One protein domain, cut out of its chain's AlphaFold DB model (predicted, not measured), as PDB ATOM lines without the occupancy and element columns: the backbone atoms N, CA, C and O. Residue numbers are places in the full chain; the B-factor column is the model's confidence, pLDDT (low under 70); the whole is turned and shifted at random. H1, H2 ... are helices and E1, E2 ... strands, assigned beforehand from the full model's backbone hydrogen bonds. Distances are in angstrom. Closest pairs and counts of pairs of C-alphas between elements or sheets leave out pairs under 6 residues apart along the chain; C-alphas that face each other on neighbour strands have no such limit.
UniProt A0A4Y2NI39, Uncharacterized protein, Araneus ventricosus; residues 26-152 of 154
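Overview. This is residues 26 to 152 of the 154 residues of an uncharacterized protein of Araneus ventricosus (UniProt A0A4Y2NI39). This is a spread-out, open model of two arms: one has H1 and H2 toward one end and a narrow two-strand ribbon, E1 and E2, toward the other, with H3 beside the ribbon's tip, and the second has H5, H6 and H7. H4 and a long stretch with no named element, residues 92 to 122, lead from the first arm to the second, and there is no common core. The 127 printed residues have seven named helices and two named strands, in the order H1 H2 E1 H3 E2 H4 H5 H6 H7; the sheet is E1 - E2, antiparallel. Under half of the residues, 60, are in named elements, and the class is mostly helix. The whole is extended, with a radius of gyration of the C-alphas of 24.7 A, and flat, spanning 62 by 57 by 28 A.

Arrangement. Begin at H1, residues 26 to 31, which is apart from H2, residues 43 to 53. A tight link of 5 residues leads from H2 to E1, residues 59 to 63. Look next at E2, residues 77 to 81, the antiparallel neighbour of E1 at 153 degrees: C-alphas 59 and 81 face each other at 4.2 A, and N 60 and O 80 are within hydrogen-bond range at 2.8 A, as are N 78 and O 62 at 2.9 A. H3, residues 73 to 76, comes just before E2; its closest C-alpha to E1 is that of Gln 76, 5.5 A from that of Glu 63. H4, residues 85 to 91, touches no helix, and neither does H5, residues 123 to 128. Further on, H6, residues 134 to 144, and H7, residues 146 to 150, touch only at the corner by their link; the closest C-alphas are those of Cys 142 and Ala 148, 4.9 A apart. In H1, H2, H4, H5 and H6 every O i to N i+4 pair is within hydrogen-bond range; in H7 0 of 1 is, beside 2 of 2 O i to N i+3 pairs, and H3 is too short for an i+4 pair.

Along the chain. Find C-alpha 26 at (53.956, -25.263, 14.885), where H1 begins. H2 and H6 each run 15.4 A, E1 13.4 A and E2 13.1 A. C-alpha 59, the first of E1, is at (55.810, -31.267, 50.729), and H7 ends at C-alpha 150, (36.319, -61.017, 24.982).

Size, cuts and confidence. The C-alphas farthest apart, of Lys 68 and Glu 146, are 72.8 A apart. The printed part has no cut; its long links are H1 to H2 and H4 to H5. The mean pLDDT of the printed part is 78.5, and 16 residues are under 70, among them 65 to 71 and 97 to 101.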
ATOM      1  N   LEU A  26      55.308 -24.808  14.556       84.12
ATOM      2  CA  LEU A  26      53.956 -25.263  14.885       84.12
ATOM      3  C   LEU A  26      53.842 -25.692  16.349       84.12
ATOM      4  O   LEU A  26      52.867 -25.339  17.005       84.12
ATOM      5  N   LEU A  27      54.852 -26.386  16.881       80.25
ATOM      6  CA  LEU A  27      54.790 -26.950  18.230       80.25
ATOM      7  C   LEU A  27      54.657 -25.866  19.318       80.25
ATOM      8  O   LEU A  27      53.690 -25.928  20.078       80.25
ATOM      9  N   PRO A  28      55.502 -24.811  19.363       81.44
ATOM     10  CA  PRO A  28      55.358 -23.751  20.363       81.44
ATOM     11  C   PRO A  28      54.045 -22.973  20.233       81.44
ATOM     12  O   PRO A  28      53.519 -22.495  21.233       81.44
ATOM     13  N   LYS A  29      53.494 -22.852  19.015       85.12
ATOM     14  CA  LYS A  29      52.201 -22.188  18.785       85.12
ATOM     15  C   LYS A  29      51.027 -22.976  19.360       85.12
ATOM     16  O   LYS A  29      50.101 -22.364  19.872       85.12
ATOM     17  N   ILE A  30      51.061 -24.306  19.267       85.50
ATOM     18  CA  ILE A  30      49.998 -25.176  19.791       85.50
ATOM     19  C   ILE A  30      50.007 -25.170  21.322       85.50
ATOM     20  O   ILE A  30      48.952 -25.097  21.942       85.50
ATOM     21  N   VAL A  31      51.191 -25.227  21.934       80.12
ATOM     22  CA  VAL A  31      51.321 -25.317  23.401       80.12
ATOM     23  C   VAL A  31      51.364 -23.939  24.069       80.12
ATOM     24  O   VAL A  31      51.244 -23.846  25.285       80.12
ATOM     25  N   ASN A  32      51.513 -22.861  23.287       84.69
ATOM     26  CA  ASN A  32      51.658 -21.485  23.768       84.69
ATOM     27  C   ASN A  32      52.678 -21.369  24.920       84.69
ATOM     28  O   ASN A  32      52.433 -20.730  25.942       84.69
ATOM     29  N   GLY A  33      53.814 -22.054  24.775       80.94
ATOM     30  CA  GLY A  33      54.798 -22.203  25.840       80.94
ATOM     31  C   GLY A  33      56.112 -22.805  25.357       80.94
ATOM     32  O   GLY A  33      56.242 -23.237  24.208       80.94
ATOM     33  N   HIS A  34      57.103 -22.815  26.247       77.44
ATOM     34  CA  HIS A  34      58.391 -23.447  25.986       77.44
ATOM     35  C   HIS A  34      58.253 -24.970  26.117       77.44
ATOM     36  O   HIS A  34      57.831 -25.468  27.158       77.44
ATOM     37  N   ILE A  35      58.612 -25.707  25.065       76.25
ATOM     38  CA  ILE A  35      58.529 -27.171  25.020       76.25
ATOM     39  C   ILE A  35      59.939 -27.722  24.865       76.25
ATOM     40  O   ILE A  35      60.684 -27.271  23.997       76.25
ATOM     41  N   ASN A  36      60.276 -28.727  25.667       77.56
ATOM     42  CA  ASN A  36      61.460 -29.542  25.454       77.56
ATOM     43  C   ASN A  36      61.055 -30.808  24.681       77.56
ATOM     44  O   ASN A  36      60.174 -31.540  25.135       77.56
ATOM     45  N   VAL A  37      61.638 -31.035  23.501       72.75
ATOM     46  CA  VAL A  37      61.363 -32.217  22.666       72.75
ATOM     47  C   VAL A  37      62.585 -33.117  22.704       72.75
ATOM     48  O   VAL A  37      63.642 -32.753  22.196       72.75
ATOM     49  N   GLU A  38      62.428 -34.298  23.289       71.69
ATOM     50  CA  GLU A  38      63.497 -35.285  23.418       71.69
ATOM     51  C   GLU A  38      63.109 -36.561  22.662       71.69
ATOM     52  O   GLU A  38      62.003 -37.076  22.826       71.69
ATOM     53  N   TYR A  39      64.017 -37.066  21.823       73.50
ATOM     54  CA  TYR A  39      63.880 -38.365  21.163       73.50
ATOM     55  C   TYR A  39      64.674 -39.413  21.940       73.50
ATOM     56  O   TYR A  39      65.857 -39.227  22.224       73.50
ATOM     57  N   PHE A  40      64.032 -40.529  22.273       72.31
ATOM     58  CA  PHE A  40      64.618 -41.564  23.115       72.31
ATOM     59  C   PHE A  40      64.405 -42.953  22.520       72.31
ATOM     60  O   PHE A  40      63.288 -43.354  22.218       72.31
ATOM     61  N   ASN A  41      65.494 -43.717  22.420       81.88
ATOM     62  CA  ASN A  41      65.495 -45.089  21.901       81.88
ATOM     63  C   ASN A  41      65.727 -46.140  23.010       81.88
ATOM     64  O   ASN A  41      66.301 -47.200  22.780       81.88
ATOM     65  N   SER A  42      65.370 -45.832  24.263       84.50
ATOM     66  CA  SER A  42      65.604 -46.741  25.392       84.50
ATOM     67  C   SER A  42      64.444 -46.770  26.376       84.50
ATOM     68  O   SER A  42      63.927 -45.733  26.790       84.50
ATOM     69  N   VAL A  43      64.123 -47.972  26.860       82.12
ATOM     70  CA  VAL A  43      63.140 -48.212  27.931       82.12
ATOM     71  C   VAL A  43      63.527 -47.488  29.229       82.12
ATOM     72  O   VAL A  43      62.659 -47.099  30.012       82.12
ATOM     73  N   LYS A  44      64.827 -47.225  29.447       82.56
ATOM     74  CA  LYS A  44      65.310 -46.429  30.589       82.56
ATOM     75  C   LYS A  44      64.712 -45.022  30.598       82.56
ATOM     76  O   LYS A  44      64.393 -44.514  31.668       82.56
ATOM     77  N   PHE A  45      64.519 -44.422  29.424       80.81
ATOM     78  CA  PHE A  45      63.930 -43.094  29.313       80.81
ATOM     79  C   PHE A  45      62.425 -43.114  29.593       80.81
ATOM     80  O   PHE A  45      61.925 -42.259  30.315       80.81
ATOM     81  N   VAL A  46      61.709 -44.135  29.112       78.69
ATOM     82  CA  VAL A  46      60.284 -44.326  29.439       78.69
ATOM     83  C   VAL A  46      60.104 -44.422  30.951       78.69
ATOM     84  O   VAL A  46      59.289 -43.709  31.534       78.69
ATOM     85  N   LYS A  47      60.939 -45.233  31.613       83.69
ATOM     86  CA  LYS A  47      60.964 -45.317  33.075       83.69
ATOM     87  C   LYS A  47      61.255 -43.957  33.709       83.69
ATOM     88  O   LYS A  47      60.588 -43.600  34.675       83.69
ATOM     89  N   TYR A  48      62.223 -43.209  33.185       77.69
ATOM     90  CA  TYR A  48      62.573 -41.881  33.681       77.69
ATOM     91  C   TYR A  48      61.374 -40.925  33.603       77.69
ATOM     92  O   TYR A  48      60.925 -40.448  34.639       77.69
ATOM     93  N   VAL A  49      60.756 -40.746  32.433       79.56
ATOM     94  CA  VAL A  49      59.575 -39.877  32.268       79.56
ATOM     95  C   VAL A  49      58.424 -40.305  33.169       79.56
ATOM     96  O   VAL A  49      57.851 -39.473  33.869       79.56
ATOM     97  N   CYS A  50      58.108 -41.602  33.214       73.00
ATOM     98  CA  CYS A  50      57.063 -42.113  34.097       73.00
ATOM     99  C   CYS A  50      57.386 -41.859  35.574       73.00
ATOM    100  O   CYS A  50      56.479 -41.572  36.349       73.00
ATOM    101  N   THR A  51      58.657 -41.932  35.972       79.69
ATOM    102  CA  THR A  51      59.078 -41.620  37.345       79.69
ATOM    103  C   THR A  51      58.865 -40.143  37.653       79.69
ATOM    104  O   THR A  51      58.384 -39.833  38.733       79.69
ATOM    105  N   TYR A  52      59.160 -39.239  36.715       70.44
ATOM    106  CA  TYR A  52      58.958 -37.797  36.893       70.44
ATOM    107  C   TYR A  52      57.478 -37.410  36.910       70.44
ATOM    108  O   TYR A  52      57.058 -36.649  37.774       70.44
ATOM    109  N   ALA A  53      56.672 -37.970  36.006       70.06
ATOM    110  CA  ALA A  53      55.236 -37.709  35.944       70.06
ATOM    111  C   ALA A  53      54.480 -38.243  37.172       70.06
ATOM    112  O   ALA A  53      53.487 -37.652  37.594       70.06
ATOM    113  N   ASN A  54      54.950 -39.358  37.739       70.81
ATOM    114  CA  ASN A  54      54.382 -39.959  38.945       70.81
ATOM    115  C   ASN A  54      55.158 -39.594  40.215       70.81
ATOM    116  O   ASN A  54      54.857 -40.135  41.282       70.81
ATOM    117  N   LYS A  55      56.150 -38.701  40.127       75.44
ATOM    118  CA  LYS A  55      56.832 -38.199  41.314       75.44
ATOM    119  C   LYS A  55      55.786 -37.445  42.123       75.44
ATOM    120  O   LYS A  55      55.153 -36.519  41.618       75.44
ATOM    121  N   GLY A  56      55.563 -37.906  43.351       68.25
ATOM    122  CA  GLY A  56      54.639 -37.253  44.263       68.25
ATOM    123  C   GLY A  56      55.012 -35.785  44.417       68.25
ATOM    124  O   GLY A  56      56.182 -35.415  44.345       68.25
ATOM    125  N   SER A  57      54.005 -34.950  44.609       69.56
ATOM    126  CA  SER A  57      54.205 -33.540  44.892       69.56
ATOM    127  C   SER A  57      55.099 -33.312  46.111       69.56
ATOM    128  O   SER A  57      54.893 -33.939  47.158       69.56
ATOM    129  N   ASP A  58      56.002 -32.344  46.004       77.94
ATOM    130  CA  ASP A  58      56.852 -31.943  47.114       77.94
ATOM    131  C   ASP A  58      56.013 -31.396  48.280       77.94
ATOM    132  O   ASP A  58      55.008 -30.694  48.101       77.94
ATOM    133  N   THR A  59      56.424 -31.757  49.495       79.06
ATOM    134  CA  THR A  59      55.810 -31.267  50.729       79.06
ATOM    135  C   THR A  59      56.722 -30.227  51.359       79.06
ATOM    136  O   THR A  59      57.919 -30.461  51.498       79.06
ATOM    137  N   ALA A  60      56.152 -29.090  51.739       81.00
ATOM    138  CA  ALA A  60      56.843 -28.002  52.405       81.00
ATOM    139  C   ALA A  60      56.212 -27.750  53.778       81.00
ATOM    140  O   ALA A  60      54.989 -27.759  53.939       81.00
ATOM    141  N   VAL A  61      57.059 -27.526  54.774       81.94
ATOM    142  CA  VAL A  61      56.636 -27.089  56.105       81.94
ATOM    143  C   VAL A  61      56.827 -25.583  56.165       81.94
ATOM    144  O   VAL A  61      57.915 -25.087  55.877       81.94
ATOM    145  N   PHE A  62      55.759 -24.863  56.494       80.19
ATOM    146  CA  PHE A  62      55.779 -23.415  56.657       80.19
ATOM    147  C   PHE A  62      55.627 -23.069  58.130       80.19
ATOM    148  O   PHE A  62      54.758 -23.626  58.804       80.19
ATOM    149  N   GLU A  63      56.452 -22.135  58.595       79.00
ATOM    150  CA  GLU A  63      56.293 -21.495  59.894       79.00
ATOM    151  C   GLU A  63      55.513 -20.187  59.711       79.00
ATOM    152  O   GLU A  63      55.897 -19.333  58.906       79.00
ATOM    153  N   PHE A  64      54.406 -20.030  60.432       74.25
ATOM    154  CA  PHE A  64      53.689 -18.762  60.493       74.25
ATOM    155  C   PHE A  64      54.135 -17.997  61.736       74.25
ATOM    156  O   PHE A  64      53.974 -18.474  62.858       74.25
ATOM    157  N   ALA A  65      54.644 -16.778  61.543       68.56
ATOM    158  CA  ALA A  65      54.899 -15.854  62.640       68.56
ATOM    159  C   ALA A  65      53.557 -15.384  63.228       68.56
ATOM    160  O   ALA A  65      53.023 -14.346  62.835       68.56
ATOM    161  N   SER A  66      52.976 -16.174  64.135       63.97
ATOM    162  CA  SER A  66      51.841 -15.714  64.935       63.97
ATOM    163  C   SER A  66      52.342 -14.707  65.974       63.97
ATOM    164  O   SER A  66      53.488 -14.777  66.427       63.97
ATOM    165  N   GLY A  67      51.512 -13.715  66.307       65.62
ATOM    166  CA  GLY A  67      51.873 -12.633  67.227       65.62
ATOM    167  C   GLY A  67      52.444 -13.167  68.546       65.62
ATOM    168  O   GLY A  67      52.087 -14.261  68.969       65.62
ATOM    169  N   LYS A  68      53.317 -12.375  69.192       60.53
ATOM    170  CA  LYS A  68      54.228 -12.717  70.315       60.53
ATOM    171  C   LYS A  68      53.692 -13.589  71.477       60.53
ATOM    172  O   LYS A  68      54.500 -13.993  72.303       60.53
ATOM    173  N   ASN A  69      52.395 -13.885  71.554       63.16
ATOM    174  CA  ASN A  69      51.749 -14.608  72.650       63.16
ATOM    175  C   ASN A  69      50.995 -15.892  72.235       63.16
ATOM    176  O   ASN A  69      50.358 -16.497  73.094       63.16
ATOM    177  N   ASP A  70      51.057 -16.332  70.973       65.06
ATOM    178  CA  ASP A  70      50.412 -17.580  70.529       65.06
ATOM    179  C   ASP A  70      51.409 -18.756  70.555       65.06
ATOM    180  O   ASP A  70      52.185 -18.969  69.624       65.06
ATOM    181  N   LEU A  71      51.405 -19.526  71.649       68.50
ATOM    182  CA  LEU A  71      52.306 -20.669  71.898       68.50
ATOM    183  C   LEU A  71      51.782 -22.004  71.337       68.50
ATOM    184  O   LEU A  71      52.173 -23.074  71.801       68.50
ATOM    185  N   ASN A  72      50.858 -21.972  70.377       72.44
ATOM    186  CA  ASN A  72      50.286 -23.196  69.830       72.44
ATOM    187  C   ASN A  72      51.129 -23.717  68.653       72.44
ATOM    188  O   ASN A  72      51.005 -23.229  67.530       72.44
ATOM    189  N   GLU A  73      51.945 -24.740  68.913       68.00
ATOM    190  CA  GLU A  73      52.829 -25.416  67.946       68.00
ATOM    191  C   GLU A  73      52.096 -25.852  66.660       68.00
ATOM    192  O   GLU A  73      52.640 -25.744  65.562       68.00
ATOM    193  N   ILE A  74      50.822 -26.254  66.771       70.25
ATOM    194  CA  ILE A  74      49.991 -26.687  65.631       70.25
ATOM    195  C   ILE A  74      49.663 -25.517  64.691       70.25
ATOM    196  O   ILE A  74      49.547 -25.701  63.480       70.25
ATOM    197  N   HIS A  75      49.496 -24.307  65.231       67.00
ATOM    198  CA  HIS A  75      49.277 -23.106  64.420       67.00
ATOM    199  C   HIS A  75      50.586 -22.503  63.907       67.00
ATOM    200  O   HIS A  75      50.573 -21.817  62.885       67.00
ATOM    201  N   GLN A  76      51.701 -22.772  64.588       71.69
ATOM    202  CA  GLN A  76      53.022 -22.294  64.194       71.69
ATOM    203  C   GLN A  76      53.563 -23.063  62.989       71.69
ATOM    204  O   GLN A  76      54.068 -22.430  62.066       71.69
ATOM    205  N   TYR A  77      53.398 -24.389  62.940       74.12
ATOM    206  CA  TYR A  77      53.933 -25.217  61.858       74.12
ATOM    207  C   TYR A  77      52.828 -25.866  61.036       74.12
ATOM    208  O   TYR A  77      52.108 -26.747  61.505       74.12
ATOM    209  N   GLN A  78      52.732 -25.490  59.761       78.38
ATOM    210  CA  GLN A  78      51.804 -26.124  58.836       78.38
ATOM    211  C   GLN A  78      52.540 -26.889  57.740       78.38
ATOM    212  O   GLN A  78      53.231 -26.314  56.898       78.38
ATOM    213  N   MET A  79      52.317 -28.202  57.701       81.62
ATOM    214  CA  MET A  79      52.730 -29.042  56.584       81.62
ATOM    215  C   MET A  79      51.741 -28.853  55.434       81.62
ATOM    216  O   MET A  79      50.554 -29.171  55.546       81.62
ATOM    217  N   ARG A  80      52.216 -28.307  54.317       80.88
ATOM    218  CA  ARG A  80      51.437 -28.153  53.089       80.88
ATOM    219  C   ARG A  80      52.152 -28.846  51.951       80.88
ATOM    220  O   ARG A  80      53.369 -28.924  51.892       80.88
ATOM    221  N   ARG A  81      51.372 -29.345  51.012       81.62
ATOM    222  CA  ARG A  81      51.872 -30.061  49.847       81.62
ATOM    223  C   ARG A  81      51.550 -29.252  48.600       81.62
ATOM    224  O   ARG A  81      50.441 -28.729  48.486       81.62
ATOM    225  N   TYR A  82      52.506 -29.158  47.679       79.69
ATOM    226  CA  TYR A  82      52.238 -28.614  46.352       79.69
ATOM    227  C   TYR A  82      51.177 -29.481  45.662       79.69
ATOM    228  O   TYR A  82      51.198 -30.697  45.788       79.69
ATOM    229  N   ILE A  83      50.216 -28.896  44.955       77.69
ATOM    230  CA  ILE A  83      49.255 -29.684  44.174       77.69
ATOM    231  C   ILE A  83      49.606 -29.462  42.713       77.69
ATOM    232  O   ILE A  83      49.472 -28.352  42.200       77.69
ATOM    233  N   CYS A  84      50.084 -30.513  42.051       74.12
ATOM    234  CA  CYS A  84      50.417 -30.434  40.635       74.12
ATOM    235  C   CYS A  84      49.137 -30.418  39.781       74.12
ATOM    236  O   CYS A  84      48.071 -30.879  40.199       74.12
ATOM    237  N   CYS A  85      49.236 -29.879  38.565       75.75
ATOM    238  CA  CYS A  85      48.112 -29.718  37.641       75.75
ATOM    239  C   CYS A  85      47.348 -31.035  37.400       75.75
ATOM    240  O   CYS A  85      46.120 -31.054  37.411       75.75
ATOM    241  N   ASN A  86      48.063 -32.159  37.280       73.19
ATOM    242  CA  ASN A  86      47.476 -33.494  37.123       73.19
ATOM    243  C   ASN A  86      46.592 -33.911  38.316       73.19
ATOM    244  O   ASN A  86      45.587 -34.598  38.133       73.19
ATOM    245  N   GLU A  87      46.947 -33.508  39.533       76.50
ATOM    246  CA  GLU A  87      46.196 -33.823  40.747       76.50
ATOM    247  C   GLU A  87      44.934 -32.979  40.862       76.50
ATOM    248  O   GLU A  87      43.885 -33.499  41.242       76.50
ATOM    249  N   VAL A  88      45.008 -31.704  40.469       82.00
ATOM    250  CA  VAL A  88      43.825 -30.847  40.321       82.00
ATOM    251  C   VAL A  88      42.882 -31.447  39.278       82.00
ATOM    252  O   VAL A  88      41.693 -31.596  39.548       82.00
ATOM    253  N   TRP A  89      43.413 -31.881  38.133       79.75
ATOM    254  CA  TRP A  89      42.639 -32.511  37.059       79.75
ATOM    255  C   TRP A  89      41.930 -33.791  37.527       79.75
ATOM    256  O   TRP A  89      40.728 -33.954  37.316       79.75
ATOM    257  N   ARG A  90      42.648 -34.657  38.264       76.44
ATOM    258  CA  ARG A  90      42.091 -35.841  38.946       76.44
ATOM    259  C   ARG A  90      40.999 -35.469  39.945       76.44
ATOM    260  O   ARG A  90      39.945 -36.099  39.961       76.44
ATOM    261  N   ARG A  91      41.237 -34.458  40.785       79.62
ATOM    262  CA  ARG A  91      40.309 -34.048  41.850       79.62
ATOM    263  C   ARG A  91      39.034 -33.409  41.309       79.62
ATOM    264  O   ARG A  91      37.968 -33.622  41.878       79.62
ATOM    265  N   LEU A  92      39.139 -32.696  40.193       83.69
ATOM    266  CA  LEU A  92      38.008 -32.146  39.448       83.69
ATOM    267  C   LEU A  92      37.305 -33.190  38.565       83.69
ATOM    268  O   LEU A  92      36.346 -32.854  37.879       83.69
ATOM    269  N   LYS A  93      37.735 -34.461  38.617       77.56
ATOM    270  CA  LYS A  93      37.181 -35.584  37.844       77.56
ATOM    271  C   LYS A  93      37.204 -35.353  36.329       77.56
ATOM    272  O   LYS A  93      36.369 -35.898  35.610       77.56
ATOM    273  N   PHE A  94      38.157 -34.569  35.835       76.50
ATOM    274  CA  PHE A  94      38.349 -34.427  34.400       76.50
ATOM    275  C   PHE A  94      38.977 -35.690  33.810       76.50
ATOM    276  O   PHE A  94      39.695 -36.431  34.489       76.50
ATOM    277  N   LEU A  95      38.725 -35.928  32.522       73.12
ATOM    278  CA  LEU A  95      39.349 -37.025  31.796       73.12
ATOM    279  C   LEU A  95      40.858 -36.749  31.685       73.12
ATOM    280  O   LEU A  95      41.270 -35.726  31.142       73.12
ATOM    281  N   ILE A  96      41.685 -37.631  32.247       70.19
ATOM    282  CA  ILE A  96      43.156 -37.487  32.239       70.19
ATOM    283  C   ILE A  96      43.761 -38.273  31.077       70.19
ATOM    284  O   ILE A  96      44.780 -37.890  30.509       70.19
ATOM    285  N   HIS A  97      43.130 -39.394  30.740       68.50
ATOM    286  CA  HIS A  97      43.547 -40.278  29.671       68.50
ATOM    287  C   HIS A  97      42.302 -40.726  28.930       68.50
ATOM    288  O   HIS A  97      41.376 -41.245  29.553       68.50
ATOM    289  N   ASP A  98      42.309 -40.544  27.619       65.81
ATOM    290  CA  ASP A  98      41.399 -41.257  26.745       65.81
ATOM    291  C   ASP A  98      42.044 -42.611  26.427       65.81
ATOM    292  O   ASP A  98      43.189 -42.675  25.967       65.81
ATOM    293  N   ARG A  99      41.374 -43.703  26.795       63.44
ATOM    294  CA  ARG A  99      41.829 -45.072  26.527       63.44
ATOM    295  C   ARG A  99      40.709 -45.777  25.792       63.44
ATOM    296  O   ARG A  99      39.582 -45.793  26.278       63.44
ATOM    297  N   HIS A 100      41.041 -46.381  24.659       61.53
ATOM    298  CA  HIS A 100      40.114 -47.202  23.901       61.53
ATOM    299  C   HIS A 100      40.662 -48.636  23.799       61.53
ATOM    300  O   HIS A 100      41.751 -48.809  23.248       61.53
ATOM    301  N   PRO A 101      39.948 -49.652  24.319       68.75
ATOM    302  CA  PRO A 101      38.730 -49.553  25.129       68.75
ATOM    303  C   PRO A 101      38.993 -48.926  26.512       68.75
ATOM    304  O   PRO A 101      40.111 -48.962  27.034       68.75
ATOM    305  N   GLY A 102      37.962 -48.324  27.112       72.12
ATOM    306  CA  GLY A 102      38.062 -47.723  28.442       72.12
ATOM    307  C   GLY A 102      38.330 -48.791  29.500       72.12
ATOM    308  O   GLY A 102      37.482 -49.642  29.748       72.12
ATOM    309  N   VAL A 103      39.505 -48.757  30.132       73.06
ATOM    310  CA  VAL A 103      39.868 -49.719  31.185       73.06
ATOM    311  C   VAL A 103      39.418 -49.183  32.542       73.06
ATOM    312  O   VAL A 103      39.952 -48.181  33.021       73.06
ATOM    313  N   ILE A 104      38.458 -49.863  33.170       74.69
ATOM    314  CA  ILE A 104      37.979 -49.561  34.524       74.69
ATOM    315  C   ILE A 104      38.506 -50.632  35.475       74.69
ATOM    316  O   ILE A 104      38.361 -51.826  35.226       74.69
ATOM    317  N   HIS A 105      39.108 -50.205  36.583       78.75
ATOM    318  CA  HIS A 105      39.524 -51.125  37.634       78.75
ATOM    319  C   HIS A 105      38.314 -51.480  38.504       78.75
ATOM    320  O   HIS A 105      37.809 -50.631  39.242       78.75
ATOM    321  N   LEU A 106      37.847 -52.725  38.423       82.50
ATOM    322  CA  LEU A 106      36.795 -53.235  39.301       82.50
ATOM    323  C   LEU A 106      37.362 -53.523  40.697       82.50
ATOM    324  O   LEU A 106      38.530 -53.881  40.858       82.50
ATOM    325  N   SER A 107      36.539 -53.348  41.729       81.44
ATOM    326  CA  SER A 107      36.904 -53.732  43.093       81.44
ATOM    327  C   SER A 107      36.912 -55.254  43.194       81.44
ATOM    328  O   SER A 107      35.852 -55.873  43.152       81.44
ATOM    329  N   PHE A 108      38.097 -55.849  43.327       82.94
ATOM    330  CA  PHE A 108      38.223 -57.288  43.508       82.94
ATOM    331  C   PHE A 108      38.004 -57.680  44.970       82.94
ATOM    332  O   PHE A 108      38.406 -56.973  45.895       82.94
ATOM    333  N   HIS A 109      37.365 -58.822  45.171       84.94
ATOM    334  CA  HIS A 109      37.236 -59.472  46.465       84.94
ATOM    335  C   HIS A 109      37.230 -60.984  46.255       84.94
ATOM    336  O   HIS A 109      36.897 -61.470  45.175       84.94
ATOM    337  N   LEU A 110      37.614 -61.724  47.291       84.25
ATOM    338  CA  LEU A 110      37.482 -63.178  47.301       84.25
ATOM    339  C   LEU A 110      36.004 -63.574  47.431       84.25
ATOM    340  O   LEU A 110      35.151 -62.739  47.761       84.25
ATOM    341  N   GLU A 111      35.704 -64.850  47.199       79.75
ATOM    342  CA  GLU A 111      34.385 -65.417  47.492       79.75
ATOM    343  C   GLU A 111      34.021 -65.142  48.957       79.75
ATOM    344  O   GLU A 111      34.819 -65.379  49.863       79.75
ATOM    345  N   ASN A 112      32.840 -64.560  49.185       80.69
ATOM    346  CA  ASN A 112      32.362 -64.098  50.498       80.69
ATOM    347  C   ASN A 112      33.243 -63.036  51.196       80.69
ATOM    348  O   ASN A 112      32.952 -62.632  52.318       80.69
ATOM    349  N   GLY A 113      34.284 -62.525  50.531       82.06
ATOM    350  CA  GLY A 113      35.159 -61.450  51.010       82.06
ATOM    351  C   GLY A 113      34.667 -60.045  50.654       82.06
ATOM    352  O   GLY A 113      35.443 -59.088  50.678       82.06
ATOM    353  N   GLN A 114      33.401 -59.910  50.258       83.69
ATOM    354  CA  GLN A 114      32.822 -58.635  49.863       83.69
ATOM    355  C   GLN A 114      32.720 -57.685  51.061       83.69
ATOM    356  O   GLN A 114      32.231 -58.036  52.134       83.69
ATOM    357  N   LYS A 115      33.129 -56.431  50.858       82.38
ATOM    358  CA  LYS A 115      32.971 -55.385  51.867       82.38
ATOM    359  C   LYS A 115      31.516 -54.917  51.916       82.38
ATOM    360  O   LYS A 115      31.046 -54.268  50.983       82.38
ATOM    361  N   LEU A 116      30.831 -55.200  53.020       82.12
ATOM    362  CA  LEU A 116      29.467 -54.743  53.282       82.12
ATOM    363  C   LEU A 116      29.456 -53.675  54.378       82.12
ATOM    364  O   LEU A 116      30.214 -53.738  55.346       82.12
ATOM    365  N   TYR A 117      28.576 -52.689  54.223       83.94
ATOM    366  CA  TYR A 117      28.326 -51.672  55.241       83.94
ATOM    367  C   TYR A 117      27.032 -52.007  55.980       83.94
ATOM    368  O   TYR A 117      25.991 -52.203  55.355       83.94
ATOM    369  N   PHE A 118      27.079 -52.072  57.304       85.62
ATOM    370  CA  PHE A 118      25.906 -52.387  58.111       85.62
ATOM    371  C   PHE A 118      25.324 -51.114  58.726       85.62
ATOM    372  O   PHE A 118      26.038 -50.288  59.291       85.62
ATOM    373  N   THR A 119      24.006 -50.965  58.622       85.62
ATOM    374  CA  THR A 119      23.215 -49.940  59.315       85.62
ATOM    375  C   THR A 119      22.083 -50.656  60.033       85.62
ATOM    376  O   THR A 119      21.635 -51.692  59.547       85.62
ATOM    377  N   THR A 120      21.608 -50.128  61.164       84.88
ATOM    378  CA  THR A 120      20.578 -50.764  62.011       84.88
ATOM    379  C   THR A 120      19.320 -51.196  61.249       84.88
ATOM    380  O   THR A 120      18.727 -52.205  61.607       84.88
ATOM    381  N   ALA A 121      18.952 -50.494  60.174       83.75
ATOM    382  CA  ALA A 121      17.826 -50.847  59.308       83.75
ATOM    383  C   ALA A 121      18.118 -51.978  58.295       83.75
ATOM    384  O   ALA A 121      17.208 -52.700  57.904       83.75
ATOM    385  N   ASN A 122      19.378 -52.156  57.881       81.06
ATOM    386  CA  ASN A 122      19.754 -52.992  56.729       81.06
ATOM    387  C   ASN A 122      20.495 -54.281  57.123       81.06
ATOM    388  O   ASN A 122      20.873 -55.062  56.251       81.06
ATOM    389  N   THR A 123      20.744 -54.508  58.418       79.06
ATOM    390  CA  THR A 123      21.548 -55.639  58.911       79.06
ATOM    391  C   THR A 123      20.968 -56.995  58.525       79.06
ATOM    392  O   THR A 123      21.686 -57.831  57.985       79.06
ATOM    393  N   ILE A 124      19.669 -57.197  58.759       79.75
ATOM    394  CA  ILE A 124      18.991 -58.479  58.529       79.75
ATOM    395  C   ILE A 124      18.944 -58.801  57.030       79.75
ATOM    396  O   ILE A 124      19.253 -59.919  56.629       79.75
ATOM    397  N   GLN A 125      18.628 -57.806  56.198       79.94
ATOM    398  CA  GLN A 125      18.541 -57.976  54.746       79.94
ATOM    399  C   GLN A 125      19.911 -58.285  54.128       79.94
ATOM    400  O   GLN A 125      20.040 -59.256  53.387       79.94
ATOM    401  N   ARG A 126      20.954 -57.523  54.491       78.69
ATOM    402  CA  ARG A 126      22.316 -57.716  53.956       78.69
ATOM    403  C   ARG A 126      22.989 -59.003  54.434       78.69
ATOM    404  O   ARG A 126      23.900 -59.480  53.769       78.69
ATOM    405  N   ALA A 127      22.564 -59.553  55.573       74.56
ATOM    406  CA  ALA A 127      23.046 -60.842  56.062       74.56
ATOM    407  C   ALA A 127      22.436 -62.032  55.299       74.56
ATOM    408  O   ALA A 127      23.076 -63.073  55.192       74.56
ATOM    409  N   GLN A 128      21.210 -61.887  54.785       77.69
ATOM    410  CA  GLN A 128      20.517 -62.939  54.034       77.69
ATOM    411  C   GLN A 128      20.854 -62.909  52.543       77.69
ATOM    412  O   GLN A 128      21.049 -63.960  51.940       77.69
ATOM    413  N   VAL A 129      20.921 -61.714  51.954       79.88
ATOM    414  CA  VAL A 129      21.218 -61.518  50.534       79.88
ATOM    415  C   VAL A 129      22.274 -60.418  50.408       79.88
ATOM    416  O   VAL A 129      21.967 -59.243  50.631       79.88
ATOM    417  N   PRO A 130      23.529 -60.774  50.080       75.62
ATOM    418  CA  PRO A 130      24.553 -59.790  49.761       75.62
ATOM    419  C   PRO A 130      24.144 -58.985  48.521       75.62
ATOM    420  O   PRO A 130      23.615 -59.545  47.562       75.62
ATOM    421  N   GLU A 131      24.401 -57.676  48.521       78.31
ATOM    422  CA  GLU A 131      24.231 -56.859  47.313       78.31
ATOM    423  C   GLU A 131      25.213 -57.312  46.232       78.31
ATOM    424  O   GLU A 131      26.374 -57.595  46.527       78.31
ATOM    425  N   GLU A 132      24.785 -57.334  44.973       81.00
ATOM    426  CA  GLU A 132      25.702 -57.620  43.874       81.00
ATOM    427  C   GLU A 132      26.772 -56.525  43.769       81.00
ATOM    428  O   GLU A 132      26.471 -55.328  43.737       81.00
ATOM    429  N   THR A 133      28.045 -56.924  43.713       85.81
ATOM    430  CA  THR A 133      29.114 -55.991  43.349       85.81
ATOM    431  C   THR A 133      29.182 -55.834  41.843       85.81
ATOM    432  O   THR A 133      28.800 -56.721  41.084       85.81
ATOM    433  N   THR A 134      29.792 -54.737  41.400       87.31
ATOM    434  CA  THR A 134      30.142 -54.545  39.989       87.31
ATOM    435  C   THR A 134      30.978 -55.690  39.416       87.31
ATOM    436  O   THR A 134      30.872 -55.964  38.228       87.31
ATOM    437  N   LEU A 135      31.777 -56.381  40.239       87.56
ATOM    438  CA  LEU A 135      32.522 -57.571  39.829       87.56
ATOM    439  C   LEU A 135      31.594 -58.778  39.625       87.56
ATOM    440  O   LEU A 135      31.679 -59.433  38.589       87.56
ATOM    441  N   THR A 136      30.686 -59.055  40.564       87.88
ATOM    442  CA  THR A 136      29.741 -60.175  40.434       87.88
ATOM    443  C   THR A 136      28.803 -59.968  39.246       87.88
ATOM    444  O   THR A 136      28.652 -60.870  38.424       87.88
ATOM    445  N   SER A 137      28.245 -58.763  39.085       88.19
ATOM    446  CA  SER A 137      27.397 -58.432  37.934       88.19
ATOM    447  C   SER A 137      28.170 -58.504  36.610       88.19
ATOM    448  O   SER A 137      27.605 -58.913  35.599       88.19
ATOM    449  N   PHE A 138      29.471 -58.181  36.597       88.38
ATOM    450  CA  PHE A 138      30.317 -58.361  35.413       88.38
ATOM    451  C   PHE A 138      30.489 -59.841  35.044       88.38
ATOM    452  O   PHE A 138      30.353 -60.187  33.876       88.38
ATOM    453  N   PHE A 139      30.703 -60.737  36.013       88.75
ATOM    454  CA  PHE A 139      30.756 -62.175  35.725       88.75
ATOM    455  C   PHE A 139      29.420 -62.733  35.229       88.75
ATOM    456  O   PHE A 139      29.407 -63.548  34.305       88.75
ATOM    457  N   ILE A 140      28.299 -62.258  35.781       89.12
ATOM    458  CA  ILE A 140      26.965 -62.593  35.265       89.12
ATOM    459  C   ILE A 140      26.842 -62.131  33.807       89.12
ATOM    460  O   ILE A 140      26.437 -62.921  32.954       89.12
ATOM    461  N   LEU A 141      27.266 -60.907  33.486       90.50
ATOM    462  CA  LEU A 141      27.254 -60.390  32.117       90.50
ATOM    463  C   LEU A 141      28.140 -61.220  31.177       90.50
ATOM    464  O   LEU A 141      27.687 -61.606  30.104       90.50
ATOM    465  N   CYS A 142      29.358 -61.581  31.591       90.31
ATOM    466  CA  CYS A 142      30.232 -62.473  30.822       90.31
ATOM    467  C   CYS A 142      29.610 -63.859  30.600       90.31
ATOM    468  O   CYS A 142      29.934 -64.529  29.623       90.31
ATOM    469  N   SER A 143      28.716 -64.327  31.475       89.38
ATOM    470  CA  SER A 143      28.022 -65.599  31.251       89.38
ATOM    471  C   SER A 143      26.981 -65.510  30.126       89.38
ATOM    472  O   SER A 143      26.781 -66.501  29.422       89.38
ATOM    473  N   GLN A 144      26.388 -64.333  29.910       93.06
ATOM    474  CA  GLN A 144      25.265 -64.110  28.993       93.06
ATOM    475  C   GLN A 144      25.688 -63.533  27.636       93.06
ATOM    476  O   GLN A 144      25.106 -63.898  26.619       93.06
ATOM    477  N   ASP A 145      26.686 -62.650  27.616       92.06
ATOM    478  CA  ASP A 145      27.123 -61.912  26.429       92.06
ATOM    479  C   ASP A 145      28.489 -62.410  25.927       92.06
ATOM    480  O   ASP A 145      29.481 -62.448  26.660       92.06
ATOM    481  N   GLU A 146      28.541 -62.775  24.647       88.19
ATOM    482  CA  GLU A 146      29.750 -63.231  23.964       88.19
ATOM    483  C   GLU A 146      30.790 -62.109  23.826       88.19
ATOM    484  O   GLU A 146      31.984 -62.358  23.999       88.19
ATOM    485  N   PHE A 147      30.355 -60.860  23.619       88.31
ATOM    486  CA  PHE A 147      31.262 -59.714  23.562       88.31
ATOM    487  C   PHE A 147      31.932 -59.477  24.917       88.31
ATOM    488  O   PHE A 147      33.151 -59.318  24.985       88.31
ATOM    489  N   ALA A 148      31.169 -59.534  26.010       85.56
ATOM    490  CA  ALA A 148      31.700 -59.338  27.356       85.56
ATOM    491  C   ALA A 148      32.780 -60.373  27.730       85.56
ATOM    492  O   ALA A 148      33.709 -60.045  28.468       85.56
ATOM    493  N   ARG A 149      32.724 -61.601  27.189       85.69
ATOM    494  CA  ARG A 149      33.776 -62.620  27.389       85.69
ATOM    495  C   ARG A 149      35.112 -62.220  26.771       85.69
ATOM    496  O   ARG A 149      36.150 -62.533  27.340       85.69
ATOM    497  N   THR A 150      35.094 -61.494  25.651       86.06
ATOM    498  CA  THR A 150      36.319 -61.017  24.982       86.06
ATOM    499  C   THR A 150      37.055 -59.927  25.768       86.06
ATOM    500  O   THR A 150      38.219 -59.652  25.493       86.06
ATOM    501  N   LEU A 151      36.393 -59.319  26.760       81.38
ATOM    502  CA  LEU A 151      36.973 -58.293  27.630       81.38
ATOM    503  C   LEU A 151      37.744 -58.883  28.820       81.38
ATOM    504  O   LEU A 151      38.429 -58.140  29.527       81.38
ATOM    505  N   LEU A 152      37.652 -60.197  29.053       75.06
ATOM    506  CA  LEU A 152      38.542 -60.890  29.978       75.06
ATOM    507  C   LEU A 152      39.930 -60.940  29.332       75.06
ATOM    508  O   LEU A 152      40.122 -61.563  28.291       75.06
TER     509      LEU A 152